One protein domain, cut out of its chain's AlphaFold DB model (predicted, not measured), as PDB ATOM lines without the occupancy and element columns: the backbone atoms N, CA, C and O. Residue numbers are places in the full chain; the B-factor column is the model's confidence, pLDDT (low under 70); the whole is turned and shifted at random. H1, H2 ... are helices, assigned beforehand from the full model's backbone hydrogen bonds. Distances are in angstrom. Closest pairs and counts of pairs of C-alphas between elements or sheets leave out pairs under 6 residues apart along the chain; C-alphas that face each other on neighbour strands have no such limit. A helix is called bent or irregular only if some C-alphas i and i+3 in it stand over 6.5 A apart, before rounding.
ATOM      1  N   ASN A 518     110.432 160.173 142.129       76.50
ATOM      2  CA  ASN A 518     110.500 159.041 141.210       76.50
ATOM      3  C   ASN A 518     109.424 159.126 140.105       76.50
ATOM      4  O   ASN A 518     108.618 160.063 140.032       76.50
ATOM      5  N   VAL A 519     109.427 158.149 139.191       76.62
ATOM      6  CA  VAL A 519     108.510 158.134 138.039       76.62
ATOM      7  C   VAL A 519     107.069 157.832 138.471       76.62
ATOM      8  O   VAL A 519     106.142 158.348 137.840       76.62
ATOM      9  N   ALA A 520     106.849 157.070 139.549       78.38
ATOM     10  CA  ALA A 520     105.500 156.804 140.041       78.38
ATOM     11  C   ALA A 520     104.873 158.015 140.748       78.38
ATOM     12  O   ALA A 520     103.708 158.307 140.492       78.38
ATOM     13  N   LEU A 521     105.628 158.796 141.529       80.56
ATOM     14  CA  LEU A 521     105.169 160.080 142.074       80.56
ATOM     15  C   LEU A 521     104.828 161.062 140.950       80.56
ATOM     16  O   LEU A 521     103.766 161.677 140.966       80.56
ATOM     17  N   LEU A 522     105.648 161.130 139.899       76.25
ATOM     18  CA  LEU A 522     105.312 161.869 138.678       76.25
ATOM     19  C   LEU A 522     103.995 161.402 138.041       76.25
ATOM     20  O   LEU A 522     103.153 162.233 137.702       76.25
ATOM     21  N   LYS A 523     103.800 160.087 137.885       78.25
ATOM     22  CA  LYS A 523     102.564 159.480 137.358       78.25
ATOM     23  C   LYS A 523     101.357 159.811 138.246       78.25
ATOM     24  O   LYS A 523     100.304 160.175 137.734       78.25
ATOM     25  N   ALA A 524     101.533 159.769 139.560       80.88
ATOM     26  CA  ALA A 524     100.510 160.074 140.545       80.88
ATOM     27  C   ALA A 524     100.115 161.553 140.552       80.88
ATOM     28  O   ALA A 524      98.930 161.876 140.515       80.88
ATOM     29  N   CYS A 525     101.088 162.459 140.463       77.81
ATOM     30  CA  CYS A 525     100.836 163.884 140.285       77.81
ATOM     31  C   CYS A 525      99.987 164.157 139.031       77.81
ATOM     32  O   CYS A 525      99.120 165.023 139.082       77.81
ATOM     33  N   ARG A 526     100.124 163.384 137.940       76.81
ATOM     34  CA  ARG A 526      99.228 163.488 136.762       76.81
ATOM     35  C   ARG A 526      97.780 163.106 137.072       76.81
ATOM     36  O   ARG A 526      96.856 163.687 136.501       76.81
ATOM     37  N   TYR A 527      97.567 162.143 137.964       76.44
ATOM     38  CA  TYR A 527      96.239 161.753 138.430       76.44
ATOM     39  C   TYR A 527      95.600 162.862 139.293       76.44
ATOM     40  O   TYR A 527      94.457 163.243 139.034       76.44
ATOM     41  N   VAL A 528      96.366 163.459 140.218       74.75
ATOM     42  CA  VAL A 528      95.934 164.585 141.078       74.75
ATOM     43  C   VAL A 528      95.689 165.870 140.281       74.75
ATOM     44  O   VAL A 528      94.669 166.533 140.469       74.75
ATOM     45  N   VAL A 529      96.560 166.189 139.315       71.12
ATOM     46  CA  VAL A 529      96.298 167.209 138.286       71.12
ATOM     47  C   VAL A 529      94.912 166.992 137.702       71.12
ATOM     48  O   VAL A 529      94.090 167.908 137.692       71.12
ATOM     49  N   HIS A 530      94.639 165.788 137.200       71.81
ATOM     50  CA  HIS A 530      93.484 165.570 136.349       71.81
ATOM     51  C   HIS A 530      92.144 165.766 137.068       71.81
ATOM     52  O   HIS A 530      91.221 166.339 136.481       71.81
ATOM     53  N   THR A 531      92.021 165.335 138.325       68.19
ATOM     54  CA  THR A 531      90.791 165.533 139.101       68.19
ATOM     55  C   THR A 531      90.558 166.982 139.465       68.19
ATOM     56  O   THR A 531      89.520 167.543 139.094       68.19
ATOM     57  N   HIS A 532      91.515 167.585 140.169       65.44
ATOM     58  CA  HIS A 532      91.350 168.914 140.741       65.44
ATOM     59  C   HIS A 532      91.205 169.980 139.649       65.44
ATOM     60  O   HIS A 532      90.351 170.859 139.756       65.44
ATOM     61  N   THR A 533      91.953 169.857 138.547       64.00
ATOM     62  CA  THR A 533      91.899 170.842 137.457       64.00
ATOM     63  C   THR A 533      90.711 170.647 136.512       64.00
ATOM     64  O   THR A 533      90.011 171.611 136.209       64.00
ATOM     65  N   ARG A 534      90.407 169.425 136.045       62.00
ATOM     66  CA  ARG A 534      89.406 169.266 134.970       62.00
ATOM     67  C   ARG A 534      87.969 169.437 135.435       62.00
ATOM     68  O   ARG A 534      87.148 169.980 134.697       62.00
ATOM     69  N   LYS A 535      87.629 168.873 136.598       60.38
ATOM     70  CA  LYS A 535      86.225 168.706 137.006       60.38
ATOM     71  C   LYS A 535      85.664 169.956 137.686       60.38
ATOM     72  O   LYS A 535      84.538 170.341 137.377       60.38
ATOM     73  N   HIS A 536      86.446 170.627 138.536       59.09
ATOM     74  CA  HIS A 536      85.978 171.822 139.246       59.09
ATOM     75  C   HIS A 536      85.874 173.052 138.335       59.09
ATOM     76  O   HIS A 536      84.821 173.688 138.331       59.09
ATOM     77  N   LEU A 537      86.895 173.352 137.512       57.66
ATOM     78  CA  LEU A 537      86.880 174.543 136.640       57.66
ATOM     79  C   LEU A 537      85.702 174.555 135.648       57.66
ATOM     80  O   LEU A 537      85.231 175.615 135.243       57.66
ATOM     81  N   VAL A 538      85.204 173.374 135.267       59.12
ATOM     82  CA  VAL A 538      84.028 173.207 134.396       59.12
ATOM     83  C   VAL A 538      82.708 173.436 135.131       59.12
ATOM     84  O   VAL A 538      81.739 173.864 134.505       59.12
ATOM     85  N   LYS A 539      82.641 173.107 136.426       60.28
ATOM     86  CA  LYS A 539      81.386 172.996 137.185       60.28
ATOM     87  C   LYS A 539      81.123 174.201 138.097       60.28
ATOM     88  O   LYS A 539      79.962 174.548 138.286       60.28
ATOM     89  N   TYR A 540      82.166 174.856 138.620       59.12
ATOM     90  CA  TYR A 540      82.047 175.897 139.651       59.12
ATOM     91  C   TYR A 540      82.945 177.123 139.370       59.12
ATOM     92  O   TYR A 540      84.014 177.254 139.965       59.12
ATOM     93  N   PRO A 541      82.524 178.064 138.501       56.81
ATOM     94  CA  PRO A 541      83.333 179.229 138.132       56.81
ATOM     95  C   PRO A 541      83.470 180.312 139.220       56.81
ATOM     96  O   PRO A 541      84.269 181.225 139.042       56.81
ATOM     97  N   VAL A 542      82.720 180.232 140.329       55.84
ATOM     98  CA  VAL A 542      82.743 181.237 141.417       55.84
ATOM     99  C   VAL A 542      83.702 180.839 142.546       55.84
ATOM    100  O   VAL A 542      84.553 181.633 142.926       55.84
ATOM    101  N   GLY A 543      83.681 179.577 142.996       58.56
ATOM    102  CA  GLY A 543      84.702 179.025 143.910       58.56
ATOM    103  C   GLY A 543      86.079 178.814 143.259       58.56
ATOM    104  O   GLY A 543      86.983 178.233 143.860       58.56
ATOM    105  N   LEU A 544      86.235 179.259 142.009       55.34
ATOM    106  CA  LEU A 544      87.360 178.951 141.136       55.34
ATOM    107  C   LEU A 544      88.676 179.563 141.628       55.34
ATOM    108  O   LEU A 544      89.716 178.968 141.388       55.34
ATOM    109  N   GLN A 545      88.646 180.686 142.354       63.94
ATOM    110  CA  GLN A 545      89.852 181.327 142.892       63.94
ATOM    111  C   GLN A 545      90.465 180.529 144.045       63.94
ATOM    112  O   GLN A 545      91.575 180.029 143.905       63.94
ATOM    113  N   ALA A 546      89.738 180.338 145.153       64.75
ATOM    114  CA  ALA A 546      90.241 179.577 146.301       64.75
ATOM    115  C   ALA A 546      90.658 178.149 145.908       64.75
ATOM    116  O   ALA A 546      91.681 177.646 146.377       64.75
ATOM    117  N   LEU A 547      89.916 177.515 144.991       57.97
ATOM    118  CA  LEU A 547      90.271 176.198 144.478       57.97
ATOM    119  C   LEU A 547      91.495 176.224 143.554       57.97
ATOM    120  O   LEU A 547      92.393 175.416 143.770       57.97
ATOM    121  N   ALA A 548      91.575 177.133 142.573       61.03
ATOM    122  CA  ALA A 548      92.740 177.228 141.690       61.03
ATOM    123  C   ALA A 548      94.011 177.610 142.458       61.03
ATOM    124  O   ALA A 548      95.073 177.101 142.120       61.03
ATOM    125  N   THR A 549      93.909 178.412 143.522       67.56
ATOM    126  CA  THR A 549      95.016 178.659 144.454       67.56
ATOM    127  C   THR A 549      95.375 177.394 145.236       67.56
ATOM    128  O   THR A 549      96.546 177.043 145.289       67.56
ATOM    129  N   ARG A 550      94.416 176.646 145.804       66.19
ATOM    130  CA  ARG A 550      94.733 175.441 146.602       66.19
ATOM    131  C   ARG A 550      95.297 174.301 145.749       66.19
ATOM    132  O   ARG A 550      96.333 173.749 146.099       66.19
ATOM    133  N   SER A 551      94.672 173.987 144.610       62.81
ATOM    134  CA  SER A 551      95.217 173.011 143.657       62.81
ATOM    135  C   SER A 551      96.486 173.527 142.987       62.81
ATOM    136  O   SER A 551      97.398 172.751 142.740       62.81
ATOM    137  N   GLY A 552      96.560 174.832 142.710       66.38
ATOM    138  CA  GLY A 552      97.751 175.486 142.181       66.38
ATOM    139  C   GLY A 552      98.927 175.281 143.119       66.38
ATOM    140  O   GLY A 552      99.904 174.678 142.707       66.38
ATOM    141  N   ASN A 553      98.796 175.651 144.393       71.25
ATOM    142  CA  ASN A 553      99.816 175.465 145.426       71.25
ATOM    143  C   ASN A 553     100.274 174.006 145.548       71.25
ATOM    144  O   ASN A 553     101.474 173.770 145.595       71.25
ATOM    145  N   THR A 554      99.370 173.021 145.501       68.31
ATOM    146  CA  THR A 554      99.770 171.602 145.451       68.31
ATOM    147  C   THR A 554     100.634 171.285 144.231       68.31
ATOM    148  O   THR A 554     101.669 170.640 144.342       68.31
ATOM    149  N   LEU A 555     100.235 171.752 143.050       67.94
ATOM    150  CA  LEU A 555     100.952 171.488 141.803       67.94
ATOM    151  C   LEU A 555     102.268 172.274 141.704       67.94
ATOM    152  O   LEU A 555     103.223 171.793 141.095       67.94
ATOM    153  N   LEU A 556     102.336 173.441 142.344       71.94
ATOM    154  CA  LEU A 556     103.548 174.226 142.551       71.94
ATOM    155  C   LEU A 556     104.506 173.473 143.484       71.94
ATOM    156  O   LEU A 556     105.664 173.328 143.115       71.94
ATOM    157  N   LEU A 557     104.027 172.905 144.600       72.25
ATOM    158  CA  LEU A 557     104.818 172.040 145.490       72.25
ATOM    159  C   LEU A 557     105.380 170.822 144.743       72.25
ATOM    160  O   LEU A 557     106.577 170.559 144.836       72.25
ATOM    161  N   CYS A 558     104.567 170.135 143.926       69.50
ATOM    162  CA  CYS A 558     105.055 169.045 143.075       69.50
ATOM    163  C   CYS A 558     106.186 169.507 142.143       69.50
ATOM    164  O   CYS A 558     107.189 168.818 141.997       69.50
ATOM    165  N   ILE A 559     106.032 170.663 141.489       71.19
ATOM    166  CA  ILE A 559     107.017 171.187 140.528       71.19
ATOM    167  C   ILE A 559     108.270 171.738 141.239       71.19
ATOM    168  O   ILE A 559     109.367 171.664 140.683       71.19
ATOM    169  N   GLN A 560     108.142 172.204 142.486       75.00
ATOM    170  CA  GLN A 560     109.256 172.590 143.357       75.00
ATOM    171  C   GLN A 560     110.093 171.378 143.781       75.00
ATOM    172  O   GLN A 560     111.304 171.394 143.553       75.00
ATOM    173  N   SER A 561     109.484 170.320 144.336       69.31
ATOM    174  CA  SER A 561     110.228 169.116 144.746       69.31
ATOM    175  C   SER A 561     110.852 168.399 143.545       69.31
ATOM    176  O   SER A 561     112.008 167.979 143.598       69.31
ATOM    177  N   LEU A 562     110.154 168.372 142.405       64.06
ATOM    178  CA  LEU A 562     110.694 167.892 141.130       64.06
ATOM    179  C   LEU A 562     111.972 168.622 140.698       64.06
ATOM    180  O   LEU A 562     112.957 167.976 140.328       64.06
ATOM    181  N   GLY A 563     111.964 169.959 140.744       65.19
ATOM    182  CA  GLY A 563     113.079 170.788 140.285       65.19
ATOM    183  C   GLY A 563     114.387 170.546 141.044       65.19
ATOM    184  O   GLY A 563     115.459 170.671 140.459       65.19
ATOM    185  N   GLN A 564     114.317 170.142 142.314       69.19
ATOM    186  CA  GLN A 564     115.497 169.901 143.152       69.19
ATOM    187  C   GLN A 564     116.318 168.668 142.721       69.19
ATOM    188  O   GLN A 564     117.481 168.546 143.096       69.19
ATOM    189  N   THR A 565     115.752 167.764 141.911       67.19
ATOM    190  CA  THR A 565     116.399 166.483 141.557       67.19
ATOM    191  C   THR A 565     117.470 166.561 140.459       67.19
ATOM    192  O   THR A 565     118.243 165.617 140.306       67.19
ATOM    193  N   GLY A 566     117.510 167.637 139.662       67.50
ATOM    194  CA  GLY A 566     118.527 167.866 138.618       67.50
ATOM    195  C   GLY A 566     118.614 166.817 137.491       67.50
ATOM    196  O   GLY A 566     119.588 166.804 136.737       67.50
ATOM    197  N   SER A 567     117.639 165.909 137.373       78.06
ATOM    198  CA  SER A 567     117.679 164.783 136.433       78.06
ATOM    199  C   SER A 567     116.944 165.092 135.128       78.06
ATOM    200  O   SER A 567     115.739 165.327 135.130       78.06
ATOM    201  N   GLN A 568     117.627 164.962 133.985       74.62
ATOM    202  CA  GLN A 568     117.041 165.212 132.655       74.62
ATOM    203  C   GLN A 568     115.817 164.338 132.331       74.62
ATOM    204  O   GLN A 568     114.956 164.740 131.544       74.62
ATOM    205  N   LEU A 569     115.725 163.133 132.908       72.88
ATOM    206  CA  LEU A 569     114.530 162.296 132.768       72.88
ATOM    207  C   LEU A 569     113.363 162.890 133.565       72.88
ATOM    208  O   LEU A 569     112.240 162.922 133.063       72.88
ATOM    209  N   VAL A 570     113.641 163.392 134.770       69.31
ATOM    210  CA  VAL A 570     112.663 164.090 135.607       69.31
ATOM    211  C   VAL A 570     112.215 165.374 134.909       69.31
ATOM    212  O   VAL A 570     111.020 165.498 134.670       69.31
ATOM    213  N   ASP A 571     113.125 166.229 134.421       70.12
ATOM    214  CA  ASP A 571     112.806 167.452 133.652       70.12
ATOM    215  C   ASP A 571     111.804 167.190 132.502       70.12
ATOM    216  O   ASP A 571     110.843 167.937 132.296       70.12
ATOM    217  N   GLN A 572     111.988 166.097 131.750       74.81
ATOM    218  CA  GLN A 572     111.090 165.720 130.650       74.81
ATOM    219  C   GLN A 572     109.720 165.217 131.133       74.81
ATOM    220  O   GLN A 572     108.709 165.413 130.449       74.81
ATOM    221  N   GLN A 573     109.656 164.586 132.305       74.31
ATOM    222  CA  GLN A 573     108.397 164.192 132.932       74.31
ATOM    223  C   GLN A 573     107.692 165.398 133.584       74.31
ATOM    224  O   GLN A 573     106.462 165.458 133.499       74.31
ATOM    225  N   CYS A 574     108.434 166.381 134.118       69.19
ATOM    226  CA  CYS A 574     107.938 167.689 134.570       69.19
ATOM    227  C   CYS A 574     107.266 168.447 133.425       69.19
ATOM    228  O   CYS A 574     106.130 168.881 133.572       69.19
ATOM    229  N   LEU A 575     107.932 168.551 132.267       71.00
ATOM    230  CA  LEU A 575     107.364 169.151 131.054       71.00
ATOM    231  C   LEU A 575     106.034 168.489 130.676       71.00
ATOM    232  O   LEU A 575     105.043 169.166 130.422       71.00
ATOM    233  N   SER A 576     106.007 167.156 130.651       75.31
ATOM    234  CA  SER A 576     104.803 166.402 130.305       75.31
ATOM    235  C   SER A 576     103.683 166.607 131.338       75.31
ATOM    236  O   SER A 576     102.551 166.886 130.951       75.31
ATOM    237  N   LEU A 577     104.001 166.587 132.641       73.19
ATOM    238  CA  LEU A 577     103.073 166.912 133.733       73.19
ATOM    239  C   LEU A 577     102.512 168.337 133.580       73.19
ATOM    240  O   LEU A 577     101.296 168.515 133.588       73.19
ATOM    241  N   PHE A 578     103.365 169.345 133.387       74.50
ATOM    242  CA  PHE A 578     102.963 170.746 133.243       74.50
ATOM    243  C   PHE A 578     102.107 170.979 131.990       74.50
ATOM    244  O   PHE A 578     101.028 171.562 132.085       74.50
ATOM    245  N   ASN A 579     102.502 170.439 130.832       73.88
ATOM    246  CA  ASN A 579     101.721 170.540 129.596       73.88
ATOM    247  C   ASN A 579     100.349 169.868 129.717       73.88
ATOM    248  O   ASN A 579      99.333 170.434 129.313       73.88
ATOM    249  N   GLN A 580     100.300 168.664 130.293       73.06
ATOM    250  CA  GLN A 580      99.061 167.938 130.570       73.06
ATOM    251  C   GLN A 580      98.157 168.718 131.533       73.06
ATOM    252  O   GLN A 580      96.938 168.747 131.346       73.06
ATOM    253  N   THR A 581      98.750 169.383 132.527       71.06
ATOM    254  CA  THR A 581      98.061 170.251 133.488       71.06
ATOM    255  C   THR A 581      97.442 171.455 132.793       71.06
ATOM    256  O   THR A 581      96.225 171.619 132.832       71.06
ATOM    257  N   LEU A 582      98.249 172.238 132.073       71.75
ATOM    258  CA  LEU A 582      97.805 173.388 131.284       71.75
ATOM    259  C   LEU A 582      96.690 173.013 130.303       71.75
ATOM    260  O   LEU A 582      95.657 173.670 130.282       71.75
ATOM    261  N   ASN A 583      96.833 171.914 129.559       71.81
ATOM    262  CA  ASN A 583      95.779 171.411 128.676       71.81
ATOM    263  C   ASN A 583      94.498 171.045 129.422       71.81
ATOM    264  O   ASN A 583      93.394 171.326 128.956       71.81
ATOM    265  N   THR A 584      94.623 170.416 130.587       68.88
ATOM    266  CA  THR A 584      93.468 170.028 131.398       68.88
ATOM    267  C   THR A 584      92.745 171.250 131.984       68.88
ATOM    268  O   THR A 584      91.520 171.220 132.104       68.88
ATOM    269  N   LEU A 585      93.482 172.332 132.260       69.12
ATOM    270  CA  LEU A 585      92.979 173.631 132.715       69.12
ATOM    271  C   LEU A 585      92.353 174.467 131.578       69.12
ATOM    272  O   LEU A 585      91.318 175.093 131.787       69.12
ATOM    273  N   LEU A 586      92.950 174.474 130.379       70.50
ATOM    274  CA  LEU A 586      92.612 175.386 129.274       70.50
ATOM    275  C   LEU A 586      91.579 174.831 128.282       70.50
ATOM    276  O   LEU A 586      90.658 175.558 127.908       70.50
ATOM    277  N   VAL A 587      91.660 173.548 127.897       70.62
ATOM    278  CA  VAL A 587      90.694 172.901 126.975       70.62
ATOM    279  C   VAL A 587      89.225 173.121 127.384       70.62
ATOM    280  O   VAL A 587      88.391 173.328 126.500       70.62
ATOM    281  N   PRO A 588      88.840 173.092 128.678       60.88
ATOM    282  CA  PRO A 588      87.457 173.357 129.056       60.88
ATOM    283  C   PRO A 588      87.093 174.849 128.998       60.88
ATOM    284  O   PRO A 588      85.947 175.180 128.683       60.88
ATOM    285  N   LEU A 589      88.053 175.750 129.243       63.28
ATOM    286  CA  LEU A 589      87.843 177.196 129.146       63.28
ATOM    287  C   LEU A 589      87.578 177.630 127.701       63.28
ATOM    288  O   LEU A 589      86.682 178.439 127.491       63.28
ATOM    289  N   GLU A 590      88.243 177.035 126.701       62.38
ATOM    290  CA  GLU A 590      87.936 177.280 125.279       62.38
ATOM    291  C   GLU A 590      86.458 177.019 124.924       62.38
ATOM    292  O   GLU A 590      85.906 177.663 124.031       62.38
ATOM    293  N   THR A 591      85.799 176.081 125.619       59.28
ATOM    294  CA  THR A 591      84.404 175.696 125.335       59.28
ATOM    295  C   THR A 591      83.349 176.560 126.031       59.28
ATOM    296  O   THR A 591      82.196 176.563 125.600       59.28
ATOM    297  N   ASN A 592      83.726 177.325 127.062       54.81
ATOM    298  CA  ASN A 592      82.821 178.149 127.863       54.81
ATOM    299  C   ASN A 592      83.097 179.644 127.634       54.81
ATOM    300  O   ASN A 592      84.233 180.095 127.691       54.81
ATOM    301  N   GLN A 593      82.058 180.472 127.476       55.16
ATOM    302  CA  GLN A 593      82.213 181.912 127.167       55.16
ATOM    303  C   GLN A 593      82.833 182.767 128.306       55.16
ATOM    304  O   GLN A 593      82.956 183.981 128.174       55.16
ATOM    305  N   LEU A 594      83.276 182.138 129.398       53.97
ATOM    306  CA  LEU A 594      83.920 182.740 130.574       53.97
ATOM    307  C   LEU A 594      85.427 183.040 130.381       53.97
ATOM    308  O   LEU A 594      86.070 183.555 131.298       53.97
ATOM    309  N   THR A 595      85.983 182.719 129.202       65.56
ATOM    310  CA  THR A 595      87.428 182.718 128.878       65.56
ATOM    311  C   THR A 595      88.263 183.843 129.492       65.56
ATOM    312  O   THR A 595      89.262 183.544 130.127       65.56
ATOM    313  N   LEU A 596      87.917 185.124 129.315       75.62
ATOM    314  CA  LEU A 596      88.853 186.212 129.648       75.62
ATOM    315  C   LEU A 596      89.169 186.314 131.150       75.62
ATOM    316  O   LEU A 596      90.342 186.327 131.514       75.62
ATOM    317  N   LYS A 597      88.150 186.336 132.023       79.44
ATOM    318  CA  LYS A 597      88.371 186.380 133.482       79.44
ATOM    319  C   LYS A 597      88.985 185.077 133.996       79.44
ATOM    320  O   LYS A 597      89.888 185.126 134.825       79.44
ATOM    321  N   ALA A 598      88.538 183.933 133.473       76.19
ATOM    322  CA  ALA A 598      89.078 182.632 133.857       76.19
ATOM    323  C   ALA A 598      90.556 182.478 133.463       76.19
ATOM    324  O   ALA A 598      91.340 181.990 134.266       76.19
ATOM    325  N   ASN A 599      90.959 182.960 132.282       81.75
ATOM    326  CA  ASN A 599      92.353 182.957 131.841       81.75
ATOM    327  C   ASN A 599      93.231 183.890 132.688       81.75
ATOM    328  O   ASN A 599      94.355 183.511 132.988       81.75
ATOM    329  N   SER A 600      92.744 185.071 133.102       86.62
ATOM    330  CA  SER A 600      93.516 185.946 134.005       86.62
ATOM    331  C   SER A 600      93.702 185.300 135.376       86.62
ATOM    332  O   SER A 600      94.828 185.208 135.846       86.62
ATOM    333  N   LEU A 601      92.633 184.760 135.968       81.25
ATOM    334  CA  LEU A 601      92.706 184.064 137.255       81.25
ATOM    335  C   LEU A 601      93.609 182.817 137.189       81.25
ATOM    336  O   LEU A 601      94.446 182.610 138.058       81.25
ATOM    337  N   LEU A 602      93.506 182.027 136.119       80.12
ATOM    338  CA  LEU A 602      94.395 180.896 135.844       80.12
ATOM    339  C   LEU A 602      95.859 181.334 135.664       80.12
ATOM    340  O   LEU A 602      96.775 180.652 136.130       80.12
ATOM    341  N   TRP A 603      96.090 182.461 134.989       88.81
ATOM    342  CA  TRP A 603      97.425 183.012 134.800       88.81
ATOM    343  C   TRP A 603      98.041 183.432 136.132       88.81
ATOM    344  O   TRP A 603      99.134 182.977 136.459       88.81
ATOM    345  N   ASP A 604      97.328 184.249 136.907       87.31
ATOM    346  CA  ASP A 604      97.820 184.817 138.160       87.31
ATOM    347  C   ASP A 604      97.972 183.748 139.263       87.31
ATOM    348  O   ASP A 604      98.992 183.735 139.949       87.31
ATOM    349  N   SER A 605      97.017 182.817 139.398       79.75
ATOM    350  CA  SER A 605      97.027 181.773 140.441       79.75
ATOM    351  C   SER A 605      97.882 180.545 140.120       79.75
ATOM    352  O   SER A 605      98.220 179.802 141.038       79.75
ATOM    353  N   TYR A 606      98.202 180.276 138.847       78.62
ATOM    354  CA  TYR A 606      98.907 179.044 138.468       78.62
ATOM    355  C   TYR A 606     100.015 179.234 137.429       78.62
ATOM    356  O   TYR A 606     101.157 178.851 137.695       78.62
ATOM    357  N   ILE A 607      99.728 179.811 136.257       85.94
ATOM    358  CA  ILE A 607     100.712 179.832 135.155       85.94
ATOM    359  C   ILE A 607     101.931 180.692 135.522       85.94
ATOM    360  O   ILE A 607     103.062 180.230 135.383       85.94
ATOM    361  N   ARG A 608     101.720 181.910 136.043       90.00
ATOM    362  CA  ARG A 608     102.791 182.825 136.470       90.00
ATOM    363  C   ARG A 608     103.632 182.239 137.615       90.00
ATOM    364  O   ARG A 608     104.847 182.173 137.427       90.00
ATOM    365  N   PRO A 609     103.059 181.760 138.739       86.81
ATOM    366  CA  PRO A 609     103.833 181.086 139.784       86.81
ATOM    367  C   PRO A 609     104.616 179.863 139.281       86.81
ATOM    368  O   PRO A 609     105.790 179.711 139.618       86.81
ATOM    369  N   THR A 610     104.015 179.024 138.427       82.62
ATOM    370  CA  THR A 610     104.687 177.810 137.930       82.62
ATOM    371  C   THR A 610     105.854 178.152 137.013       82.62
ATOM    372  O   THR A 610     106.949 177.623 137.187       82.62
ATOM    373  N   LEU A 611     105.652 179.075 136.064       87.00
ATOM    374  CA  LEU A 611     106.722 179.536 135.181       87.00
ATOM    375  C   LEU A 611     107.830 180.248 135.963       87.00
ATOM    376  O   LEU A 611     108.991 180.051 135.625       87.00
ATOM    377  N   ALA A 612     107.512 180.992 137.030       88.69
ATOM    378  CA  ALA A 612     108.518 181.600 137.901       88.69
ATOM    379  C   ALA A 612     109.417 180.535 138.560       88.69
ATOM    380  O   ALA A 612     110.636 180.597 138.408       88.69
ATOM    381  N   ILE A 613     108.831 179.510 139.194       84.38
ATOM    382  CA  ILE A 613     109.566 178.387 139.814       84.38
ATOM    383  C   ILE A 613     110.401 177.628 138.779       84.38
ATOM    384  O   ILE A 613     111.591 177.401 138.987       84.38
ATOM    385  N   MET A 614     109.804 177.274 137.637       83.44
ATOM    386  CA  MET A 614     110.523 176.600 136.554       83.44
ATOM    387  C   MET A 614     111.632 177.480 135.962       83.44
ATOM    388  O   MET A 614     112.634 176.948 135.506       83.44
ATOM    389  N   SER A 615     111.484 178.807 135.975       86.50
ATOM    390  CA  SER A 615     112.511 179.737 135.496       86.50
ATOM    391  C   SER A 615     113.664 179.942 136.481       86.50
ATOM    392  O   SER A 615     114.793 180.142 136.045       86.50
ATOM    393  N   ALA A 616     113.413 179.824 137.789       86.69
ATOM    394  CA  ALA A 616     114.448 179.898 138.819       86.69
ATOM    395  C   ALA A 616     115.433 178.711 138.769       86.69
ATOM    396  O   ALA A 616     116.553 178.816 139.262       86.69
ATOM    397  N   ASN A 617     115.039 177.594 138.146       82.06
ATOM    398  CA  ASN A 617     115.906 176.449 137.882       82.06
ATOM    399  C   ASN A 617     116.412 176.475 136.428       82.06
ATOM    400  O   ASN A 617     115.631 176.483 135.480       82.06
ATOM    401  N   THR A 618     117.730 176.425 136.231       82.19
ATOM    402  CA  THR A 618     118.355 176.501 134.903       82.19
ATOM    403  C   THR A 618     118.077 175.293 133.997       82.19
ATOM    404  O   THR A 618     118.072 175.473 132.777       82.19
ATOM    405  N   SER A 619     117.777 174.094 134.529       77.88
ATOM    406  CA  SER A 619     117.328 172.958 133.696       77.88
ATOM    407  C   SER A 619     115.917 173.205 133.147       77.88
ATOM    408  O   SER A 619     115.662 173.067 131.946       77.88
ATOM    409  N   LEU A 620     115.016 173.664 134.019       80.44
ATOM    410  CA  LEU A 620     113.607 173.900 133.714       80.44
ATOM    411  C   LEU A 620     113.343 175.244 133.014       80.44
ATOM    412  O   LEU A 620     112.300 175.384 132.383       80.44
ATOM    413  N   ALA A 621     114.270 176.204 133.007       86.12
ATOM    414  CA  ALA A 621     114.078 177.497 132.340       86.12
ATOM    415  C   ALA A 621     113.857 177.357 130.817       86.12
ATOM    416  O   ALA A 621     112.984 178.013 130.241       86.12
ATOM    417  N   ASN A 622     114.563 176.429 130.158       83.06
ATOM    418  CA  ASN A 622     114.302 176.079 128.754       83.06
ATOM    419  C   ASN A 622     112.911 175.446 128.558       83.06
ATOM    420  O   ASN A 622     112.248 175.680 127.546       83.06
ATOM    421  N   VAL A 623     112.456 174.672 129.545       81.06
ATOM    422  CA  VAL A 623     111.152 173.997 129.567       81.06
ATOM    423  C   VAL A 623     110.016 175.010 129.768       81.06
ATOM    424  O   VAL A 623     109.002 174.948 129.068       81.06
ATOM    425  N   ALA A 624     110.212 175.989 130.655       85.56
ATOM    426  CA  ALA A 624     109.327 177.131 130.869       85.56
ATOM    427  C   ALA A 624     109.187 177.962 129.585       85.56
ATOM    428  O   ALA A 624     108.066 178.213 129.146       85.56
ATOM    429  N   CYS A 625     110.305 178.291 128.924       87.75
ATOM    430  CA  CYS A 625     110.311 178.930 127.606       87.75
ATOM    431  C   CYS A 625     109.500 178.141 126.569       87.75
ATOM    432  O   CYS A 625     108.603 178.697 125.941       87.75
ATOM    433  N   ALA A 626     109.771 176.845 126.387       85.50
ATOM    434  CA  ALA A 626     109.061 176.032 125.396       85.50
ATOM    435  C   ALA A 626     107.543 175.975 125.663       85.50
ATOM    436  O   ALA A 626     106.737 176.097 124.738       85.50
ATOM    437  N   SER A 627     107.151 175.850 126.933       85.25
ATOM    438  CA  SER A 627     105.746 175.800 127.353       85.25
ATOM    439  C   SER A 627     105.048 177.149 127.158       85.25
ATOM    440  O   SER A 627     103.958 177.203 126.591       85.25
ATOM    441  N   LEU A 628     105.696 178.255 127.541       90.38
ATOM    442  CA  LEU A 628     105.193 179.615 127.343       90.38
ATOM    443  C   LEU A 628     105.084 179.972 125.851       90.38
ATOM    444  O   LEU A 628     104.072 180.524 125.424       90.38
ATOM    445  N   ALA A 629     106.071 179.598 125.033       90.31
ATOM    446  CA  ALA A 629     106.012 179.764 123.583       90.31
ATOM    447  C   ALA A 629     104.805 179.028 122.983       90.31
ATOM    448  O   ALA A 629     104.090 179.586 122.155       90.31
ATOM    449  N   CYS A 630     104.531 177.801 123.431       86.88
ATOM    450  CA  CYS A 630     103.360 177.043 123.001       86.88
ATOM    451  C   CYS A 630     102.032 177.646 123.492       86.88
ATOM    452  O   CYS A 630     101.109 177.764 122.691       86.88
ATOM    453  N   LEU A 631     101.943 178.114 124.744       88.44
ATOM    454  CA  LEU A 631     100.775 178.859 125.243       88.44
ATOM    455  C   LEU A 631     100.494 180.125 124.419       88.44
ATOM    456  O   LEU A 631      99.341 180.510 124.251       88.44
ATOM    457  N   LEU A 632     101.532 180.771 123.888       91.44
ATOM    458  CA  LEU A 632     101.409 181.981 123.077       91.44
ATOM    459  C   LEU A 632     101.270 181.696 121.572       91.44
ATOM    460  O   LEU A 632     100.919 182.607 120.822       91.44
ATOM    461  N   ARG A 633     101.503 180.470 121.085       89.81
ATOM    462  CA  ARG A 633     101.482 180.157 119.645       89.81
ATOM    463  C   ARG A 633     100.093 180.350 119.038       89.81
ATOM    464  O   ARG A 633      99.162 179.601 119.323       89.81
ATOM    465  N   TYR A 634      99.980 181.286 118.098       83.62
ATOM    466  CA  TYR A 634      98.765 181.435 117.304       83.62
ATOM    467  C   TYR A 634      98.686 180.394 116.175       83.62
ATOM    468  O   TYR A 634      99.053 180.661 115.032       83.62
ATOM    469  N   ASP A 635      98.194 179.198 116.500       75.50
ATOM    470  CA  ASP A 635      97.871 178.145 115.532       75.50
ATOM    471  C   ASP A 635      96.355 177.891 115.518       75.50
ATOM    472  O   ASP A 635      95.744 177.636 116.555       75.50
ATOM    473  N   GLN A 636      95.715 178.002 114.350       55.84
ATOM    474  CA  GLN A 636      94.250 177.919 114.237       55.84
ATOM    475  C   GLN A 636      93.707 176.484 114.283       55.84
ATOM    476  O   GLN A 636      92.497 176.290 114.411       55.84
ATOM    477  N   LYS A 637      94.567 175.468 114.146       65.75
ATOM    478  CA  LYS A 637      94.150 174.062 114.106       65.75
ATOM    479  C   LYS A 637      94.124 173.446 115.504       65.75
ATOM    480  O   LYS A 637      94.888 172.531 115.794       65.75
ATOM    481  N   VAL A 638      93.183 173.904 116.334       59.88
ATOM    482  CA  VAL A 638      92.799 173.201 117.570       59.88
ATOM    483  C   VAL A 638      92.446 171.756 117.205       59.88
ATOM    484  O   VAL A 638      91.448 171.510 116.516       59.88
ATOM    485  N   GLN A 639      93.279 170.798 117.623       58.69
ATOM    486  CA  GLN A 639      93.001 169.384 117.394       58.69
ATOM    487  C   GLN A 639      91.775 168.987 118.219       58.69
ATOM    488  O   GLN A 639      91.781 169.020 119.445       58.69
ATOM    489  N   LYS A 640      90.690 168.626 117.525       58.69
ATOM    490  CA  LYS A 640      89.456 168.140 118.164       58.69
ATOM    491  C   LYS A 640      89.604 166.717 118.698       58.69
ATOM    492  O   LYS A 640      88.818 166.300 119.550       58.69
ATOM    493  N   ASP A 641      90.604 166.001 118.195       55.69
ATOM    494  CA  ASP A 641      90.970 164.663 118.621       55.69
ATOM    495  C   ASP A 641      91.654 164.759 119.983       55.69
ATOM    496  O   ASP A 641      92.832 165.077 120.118       55.69
ATOM    497  N   ARG A 642      90.847 164.550 121.024       57.56
ATOM    498  CA  ARG A 642      91.291 164.543 122.416       57.56
ATOM    499  C   ARG A 642      92.242 163.365 122.614       57.56
ATOM    500  O   ARG A 642      91.766 162.235 122.728       57.56
ATOM    501  N   GLU A 643      93.547 163.629 122.699       56.41
ATOM    502  CA  GLU A 643      94.497 162.620 123.176       56.41
ATOM    503  C   GLU A 643      94.017 162.024 124.513       56.41
ATOM    504  O   GLU A 643      93.390 162.726 125.326       56.41
ATOM    505  N   PRO A 644      94.289 160.728 124.766       57.75
ATOM    506  CA  PRO A 644      94.017 160.140 126.065       57.75
ATOM    507  C   PRO A 644      94.777 160.933 127.126       57.75
ATOM    508  O   PRO A 644      95.952 161.254 126.962       57.75
ATOM    509  N   VAL A 645      94.096 161.228 128.233       56.50
ATOM    510  CA  VAL A 645      94.594 162.094 129.316       56.50
ATOM    511  C   VAL A 645      95.995 161.702 129.785       56.50
ATOM    512  O   VAL A 645      96.761 162.576 130.170       56.50
ATOM    513  N   PHE A 646      96.319 160.410 129.741       63.00
ATOM    514  CA  PHE A 646      97.555 159.813 130.250       63.00
ATOM    515  C   PHE A 646      98.570 159.479 129.142       63.00
ATOM    516  O   PHE A 646      99.468 158.666 129.347       63.00
ATOM    517  N   SER A 647      98.436 160.109 127.969       64.12
ATOM    518  CA  SER A 647      99.473 160.134 126.934       64.12
ATOM    519  C   SER A 647     100.808 160.588 127.530       64.12
ATOM    520  O   SER A 647     100.901 161.628 128.178       64.12
ATOM    521  N   THR A 648     101.877 159.833 127.286       59.88
ATOM    522  CA  THR A 648     103.250 160.258 127.614       59.88
ATOM    523  C   THR A 648     103.827 161.219 126.565       59.88
ATOM    524  O   THR A 648     104.908 161.773 126.770       59.88
ATOM    525  N   SER A 649     103.107 161.454 125.460       60.84
ATOM    526  CA  SER A 649     103.579 162.157 124.260       60.84
ATOM    527  C   SER A 649     103.060 163.601 124.120       60.84
ATOM    528  O   SER A 649     103.148 164.189 123.041       60.84
ATOM    529  N   ILE A 650     102.602 164.229 125.212       56.75
ATOM    530  CA  ILE A 650     102.012 165.591 125.263       56.75
ATOM    531  C   ILE A 650     103.088 166.705 125.075       56.75
ATOM    532  O   ILE A 650     103.029 167.799 125.637       56.75
ATOM    533  N   ARG A 651     104.121 166.456 124.257       56.28
ATOM    534  CA  ARG A 651     105.198 167.414 123.939       56.28
ATOM    535  C   ARG A 651     104.795 168.486 122.919       56.28
ATOM    536  O   ARG A 651     105.560 169.424 122.729       56.28
ATOM    537  N   GLN A 652     103.651 168.349 122.236       59.72
ATOM    538  CA  GLN A 652     103.307 169.189 121.071       59.72
ATOM    539  C   GLN A 652     101.900 169.812 121.076       59.72
ATOM    540  O   GLN A 652     101.622 170.654 120.228       59.72
ATOM    541  N   LEU A 653     101.014 169.429 122.003       64.44
ATOM    542  CA  LEU A 653      99.576 169.733 121.925       64.44
ATOM    543  C   LEU A 653      99.078 170.676 123.026       64.44
ATOM    544  O   LEU A 653      98.024 170.437 123.600       64.44
ATOM    545  N   LEU A 654      99.835 171.728 123.345       72.19
ATOM    546  CA  LEU A 654      99.363 172.785 124.247       72.19
ATOM    547  C   LEU A 654      98.293 173.657 123.562       72.19
ATOM    548  O   LEU A 654      98.553 174.228 122.504       72.19
ATOM    549  N   THR A 655      97.115 173.792 124.176       77.38
ATOM    550  CA  THR A 655      96.099 174.790 123.785       77.38
ATOM    551  C   THR A 655      96.619 176.213 123.973       77.38
ATOM    552  O   THR A 655      97.247 176.511 124.993       77.38
ATOM    553  N   SER A 656      96.335 177.102 123.019       84.69
ATOM    554  CA  SER A 656      96.863 178.467 123.021       84.69
ATOM    555  C   SER A 656      95.941 179.469 123.718       84.69
ATOM    556  O   SER A 656      94.713 179.418 123.645       84.69
ATOM    557  N   LEU A 657      96.550 180.438 124.397       87.75
ATOM    558  CA  LEU A 657      95.851 181.546 125.030       87.75
ATOM    559  C   LEU A 657      95.241 182.446 123.950       87.75
ATOM    560  O   LEU A 657      95.922 182.903 123.027       87.75
ATOM    561  N   SER A 658      93.936 182.716 124.076       86.38
ATOM    562  CA  SER A 658      93.194 183.484 123.071       86.38
ATOM    563  C   SER A 658      93.857 184.852 122.812       86.38
ATOM    564  O   SER A 658      94.158 185.552 123.784       86.38
ATOM    565  N   PRO A 659      94.042 185.295 121.550       89.19
ATOM    566  CA  PRO A 659      94.822 186.505 121.281       89.19
ATOM    567  C   PRO A 659      94.302 187.782 121.931       89.19
ATOM    568  O   PRO A 659      95.085 188.631 122.335       89.19
ATOM    569  N   ARG A 660      92.983 187.892 122.125       90.31
ATOM    570  CA  ARG A 660      92.376 189.004 122.872       90.31
ATOM    571  C   ARG A 660      92.829 189.050 124.331       90.31
ATOM    572  O   ARG A 660      92.997 190.135 124.867       90.31
ATOM    573  N   TRP A 661      93.022 187.890 124.962       91.62
ATOM    574  CA  TRP A 661      93.529 187.807 126.329       91.62
ATOM    575  C   TRP A 661      95.015 188.170 126.389       91.62
ATOM    576  O   TRP A 661      95.393 189.019 127.189       91.62
ATOM    577  N   VAL A 662      95.825 187.598 125.488       93.06
ATOM    578  CA  VAL A 662      97.269 187.875 125.370       93.06
ATOM    579  C   VAL A 662      97.525 189.367 125.142       93.06
ATOM    580  O   VAL A 662      98.341 189.963 125.837       93.06
ATOM    581  N   LYS A 663      96.768 189.997 124.236       92.56
ATOM    582  CA  LYS A 663      96.847 191.438 123.948       92.56
ATOM    583  C   LYS A 663      96.396 192.325 125.118       92.56
ATOM    584  O   LYS A 663      96.814 193.470 125.183       92.56
ATOM    585  N   ALA A 664      95.541 191.823 126.013       93.25
ATOM    586  CA  ALA A 664      95.011 192.563 127.166       93.25
ATOM    587  C   ALA A 664      95.771 192.308 128.486       93.25
ATOM    588  O   ALA A 664      95.476 192.958 129.480       93.25
ATOM    589  N   ASN A 665      96.709 191.354 128.508       94.56
ATOM    590  CA  ASN A 665      97.534 190.985 129.672       94.56
ATOM    591  C   ASN A 665      99.022 190.871 129.253       94.56
ATOM    592  O   ASN A 665      99.773 190.032 129.759       94.56
ATOM    593  N   TYR A 666      99.440 191.652 128.247       94.69
ATOM    594  CA  TYR A 666     100.779 191.576 127.646       94.69
ATOM    595  C   TYR A 666     101.885 191.959 128.642       94.69
ATOM    596  O   TYR A 666     103.007 191.463 128.555       94.69
ATOM    597  N   ASP A 667     101.549 192.832 129.588       94.88
ATOM    598  CA  ASP A 667     102.333 193.277 130.732       94.88
ATOM    599  C   ASP A 667     102.682 192.092 131.643       94.88
ATOM    600  O   ASP A 667     103.859 191.801 131.852       94.88
ATOM    601  N   LYS A 668     101.670 191.323 132.064       94.56
ATOM    602  CA  LYS A 668     101.825 190.128 132.903       94.56
ATOM    603  C   LYS A 668     102.656 189.041 132.228       94.56
ATOM    604  O   LYS A 668     103.353 188.288 132.908       94.56
ATOM    605  N   ILE A 669     102.577 188.949 130.900       94.31
ATOM    606  CA  ILE A 669     103.392 188.027 130.103       94.31
ATOM    607  C   ILE A 669     104.839 188.522 130.038       94.31
ATOM    608  O   ILE A 669     105.751 187.748 130.319       94.31
ATOM    609  N   ILE A 670     105.065 189.802 129.726       93.12
ATOM    610  CA  ILE A 670     106.406 190.404 129.701       93.12
ATOM    611  C   ILE A 670     107.088 190.304 131.072       93.12
ATOM    612  O   ILE A 670     108.284 190.032 131.123       93.12
ATOM    613  N   ASP A 671     106.355 190.449 132.176       92.81
ATOM    614  CA  ASP A 671     106.905 190.292 133.524       92.81
ATOM    615  C   ASP A 671     107.368 188.864 133.827       92.81
ATOM    616  O   ASP A 671     108.440 188.692 134.400       92.81
ATOM    617  N   VAL A 672     106.640 187.835 133.379       91.69
ATOM    618  CA  VAL A 672     107.129 186.444 133.444       91.69
ATOM    619  C   VAL A 672     108.340 186.244 132.530       91.69
ATOM    620  O   VAL A 672     109.299 185.587 132.914       91.69
ATOM    621  N   VAL A 673     108.364 186.862 131.346       90.88
ATOM    622  CA  VAL A 673     109.530 186.799 130.448       90.88
ATOM    623  C   VAL A 673     110.775 187.467 131.066       90.88
ATOM    624  O   VAL A 673     111.886 187.024 130.786       90.88
ATOM    625  N   LYS A 674     110.623 188.463 131.955       89.69
ATOM    626  CA  LYS A 674     111.740 189.065 132.717       89.69
ATOM    627  C   LYS A 674     112.319 188.147 133.802       89.69
ATOM    628  O   LYS A 674     113.487 188.332 134.141       89.69
ATOM    629  N   THR A 675     111.551 187.208 134.372       88.31
ATOM    630  CA  THR A 675     112.077 186.285 135.404       88.31
ATOM    631  C   THR A 675     112.886 185.136 134.812       88.31
ATOM    632  O   THR A 675     113.622 184.475 135.539       88.31
ATOM    633  N   ILE A 676     112.784 184.902 133.500       85.88
ATOM    634  CA  ILE A 676     113.546 183.859 132.815       85.88
ATOM    635  C   ILE A 676     115.032 184.255 132.757       85.88
ATOM    636  O   ILE A 676     115.351 185.327 132.233       85.88
ATOM    637  N   PRO A 677     115.961 183.422 133.272       83.50
ATOM    638  CA  PRO A 677     117.383 183.746 133.304       83.50
ATOM    639  C   PRO A 677     117.922 183.888 131.881       83.50
ATOM    640  O   PRO A 677     117.869 182.958 131.071       83.50
ATOM    641  N   LEU A 678     118.436 185.078 131.570       68.81
ATOM    642  CA  LEU A 678     118.784 185.488 130.207       68.81
ATOM    643  C   LEU A 678     120.024 184.790 129.638       68.81
ATOM    644  O   LEU A 678     120.246 184.859 128.435       68.81
ATOM    645  N   ASP A 679     120.752 184.026 130.449       67.88
ATOM    646  CA  ASP A 679     121.781 183.089 129.984       67.88
ATOM    647  C   ASP A 679     121.175 181.931 129.157       67.88
ATOM    648  O   ASP A 679     121.872 181.243 128.414       67.88
ATOM    649  N   THR A 680     119.846 181.757 129.206       58.03
ATOM    650  CA  THR A 680     119.078 180.879 128.305       58.03
ATOM    651  C   THR A 680     118.703 181.537 126.963       58.03
ATOM    652  O   THR A 680     117.818 181.042 126.262       58.03
ATOM    653  N   SER A 681     119.394 182.613 126.544       54.00
ATOM    654  CA  SER A 681     119.166 183.385 125.298       54.00
ATOM    655  C   SER A 681     119.408 182.633 123.974       54.00
ATOM    656  O   SER A 681     119.654 183.249 122.936       54.00
ATOM    657  N   GLY A 682     119.355 181.302 123.987       70.50
ATOM    658  CA  GLY A 682     119.300 180.461 122.798       70.50
ATOM    659  C   GLY A 682     117.912 180.462 122.126       70.50
ATOM    660  O   GLY A 682     117.096 181.367 122.335       70.50
ATOM    661  N   PRO A 683     117.594 179.435 121.314       78.25
ATOM    662  CA  PRO A 683     116.366 179.408 120.513       78.25
ATOM    663  C   PRO A 683     115.079 179.407 121.354       78.25
ATOM    664  O   PRO A 683     114.043 179.861 120.872       78.25
ATOM    665  N   SER A 684     115.140 178.947 122.607       82.44
ATOM    666  CA  SER A 684     114.015 178.886 123.548       82.44
ATOM    667  C   SER A 684     113.397 180.264 123.809       82.44
ATOM    668  O   SER A 684     112.181 180.422 123.689       82.44
ATOM    669  N   PHE A 685     114.224 181.282 124.084       85.38
ATOM    670  CA  PHE A 685     113.749 182.655 124.266       85.38
ATOM    671  C   PHE A 685     113.151 183.216 122.967       85.38
ATOM    672  O   PHE A 685     112.061 183.785 122.965       85.38
ATOM    673  N   LEU A 686     113.838 183.019 121.835       85.81
ATOM    674  CA  LEU A 686     113.375 183.510 120.533       85.81
ATOM    675  C   LEU A 686     112.043 182.868 120.107       85.81
ATOM    676  O   LEU A 686     111.241 183.522 119.440       85.81
ATOM    677  N   ALA A 687     111.768 181.630 120.530       87.75
ATOM    678  CA  ALA A 687     110.477 180.977 120.336       87.75
ATOM    679  C   ALA A 687     109.358 181.634 121.165       87.75
ATOM    680  O   ALA A 687     108.291 181.902 120.610       87.75
ATOM    681  N   VAL A 688     109.599 181.954 122.447       90.19
ATOM    682  CA  VAL A 688     108.656 182.728 123.285       90.19
ATOM    683  C   VAL A 688     108.374 184.083 122.652       90.19
ATOM    684  O   VAL A 688     107.217 184.460 122.463       90.19
ATOM    685  N   TRP A 689     109.442 184.793 122.285       90.69
ATOM    686  CA  TRP A 689     109.363 186.129 121.719       90.69
ATOM    687  C   TRP A 689     108.574 186.149 120.407       90.69
ATOM    688  O   TRP A 689     107.615 186.905 120.265       90.69
ATOM    689  N   SER A 690     108.915 185.250 119.480       89.38
ATOM    690  CA  SER A 690     108.207 185.078 118.210       89.38
ATOM    691  C   SER A 690     106.737 184.694 118.415       89.38
ATOM    692  O   SER A 690     105.865 185.224 117.726       89.38
ATOM    693  N   ALA A 691     106.422 183.818 119.374       90.81
ATOM    694  CA  ALA A 691     105.040 183.452 119.670       90.81
ATOM    695  C   ALA A 691     104.225 184.653 120.184       90.81
ATOM    696  O   ALA A 691     103.149 184.922 119.649       90.81
ATOM    697  N   LEU A 692     104.762 185.420 121.144       92.75
ATOM    698  CA  LEU A 692     104.136 186.638 121.677       92.75
ATOM    699  C   LEU A 692     103.880 187.677 120.576       92.75
ATOM    700  O   LEU A 692     102.754 188.150 120.408       92.75
ATOM    701  N   VAL A 693     104.919 187.967 119.787       91.19
ATOM    702  CA  VAL A 693     104.899 188.876 118.632       91.19
ATOM    703  C   VAL A 693     103.804 188.490 117.638       91.19
ATOM    704  O   VAL A 693     102.943 189.308 117.322       91.19
ATOM    705  N   ASN A 694     103.784 187.239 117.173       89.88
ATOM    706  CA  ASN A 694     102.818 186.792 116.165       89.88
ATOM    707  C   ASN A 694     101.375 186.779 116.703       89.88
ATOM    708  O   ASN A 694     100.437 187.083 115.966       89.88
ATOM    709  N   ASN A 695     101.189 186.465 117.986       90.19
ATOM    710  CA  ASN A 695      99.880 186.436 118.632       90.19
ATOM    711  C   ASN A 695      99.273 187.845 118.756       90.19
ATOM    712  O   ASN A 695      98.155 188.083 118.289       90.19
ATOM    713  N   ILE A 696     100.043 188.804 119.285       90.88
ATOM    714  CA  ILE A 696      99.615 190.205 119.393       90.88
ATOM    715  C   ILE A 696      99.453 190.821 117.997       90.88
ATOM    716  O   ILE A 696      98.441 191.475 117.756       90.88
ATOM    717  N   SER A 697     100.355 190.533 117.048       87.94
ATOM    718  CA  SER A 697     100.250 190.996 115.652       87.94
ATOM    719  C   SER A 697      98.929 190.552 115.013       87.94
ATOM    720  O   SER A 697      98.237 191.362 114.401       87.94
TER     721      SER A 697
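AT A GLANCE: This is residues 518 to 697 of the 1201 residues of the protein "Rif1_N domain-containing protein" of Yarrowia lipolytica (UniProt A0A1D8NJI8). Helices stack in two rows: H1, H3, H5 and H8 run one way, H2, H4b and H7 run back beside them, and short H6 crosses one end between H4a and H8. The loop of residues 633 to 658 swings out on the side of the first row away from H2 and H4b. The printed part has 180 residues with eight named helices, H1 to H8 in chain order, and no named strand: all helix, compact, radius of gyration of the C-alphas 15.1 A, spans 40 by 39 by 31 A.

HOW THE PARTS SIT: H1, residues 519 to 539, H2, 544 to 563, and H3, 568 to 591, form an up-and-down bundle, each running against the one before. H1 touches H3 at a shallow tilt of 12 degrees, closest at the C-alphas of Arg 534 and Thr 584, 5.5 A. The hub H4, residues 595 to 616, assigned as one helix by its hydrogen bonds, is bent, with C-alphas 605 and 608 7.1 A apart; its arms H4a, 595 to 605, and H4b, 608 to 616, stand at 42 degrees, a steep tilt. H4b touches residues 556 to 563 of H2 alone; the C-alphas of Leu 556 and Thr 610 are closest, 6.0 A. H8, residues 683 to 697, touches H5, 618 to 632, the closest C-alphas being Ala 629 and Val 688, 4.0 A. H7, residues 666 to 675, touches H4b, with C-alphas 612 and 675 closest, 6.4 A. H6, residues 659 to 664, touches residues 692 to 696 of H8 alone, about perpendicular at 90 degrees; C-alphas 663 and 696 are closest, 5.5 A. H3 and H5 are only just irregular: C-alphas 585 and 588, and 619 and 622, are 6.6 A apart. Every O i to N i+4 pair is within hydrogen-bond range except in H1 (14 of 17), H3 (17 of 20) and H5 (9 of 11).

IN THESE COORDINATES: H1 begins at C-alpha 519 (108.510, 158.134, 138.039) and spans 30.9 A; H3 spans 35.1 A. H8 ends at C-alpha 697 (100.250, 190.996, 115.652).

THE WHOLE: The C-alphas farthest apart, of Ala 520 and Ser 697, are 42.3 A apart. The printed part has no cut; the link H5 to H6 is long, 26 residues. In the printed part, pLDDT is under 70 for 65 residues, among them residues 531 to 552 and residues 636 to 653.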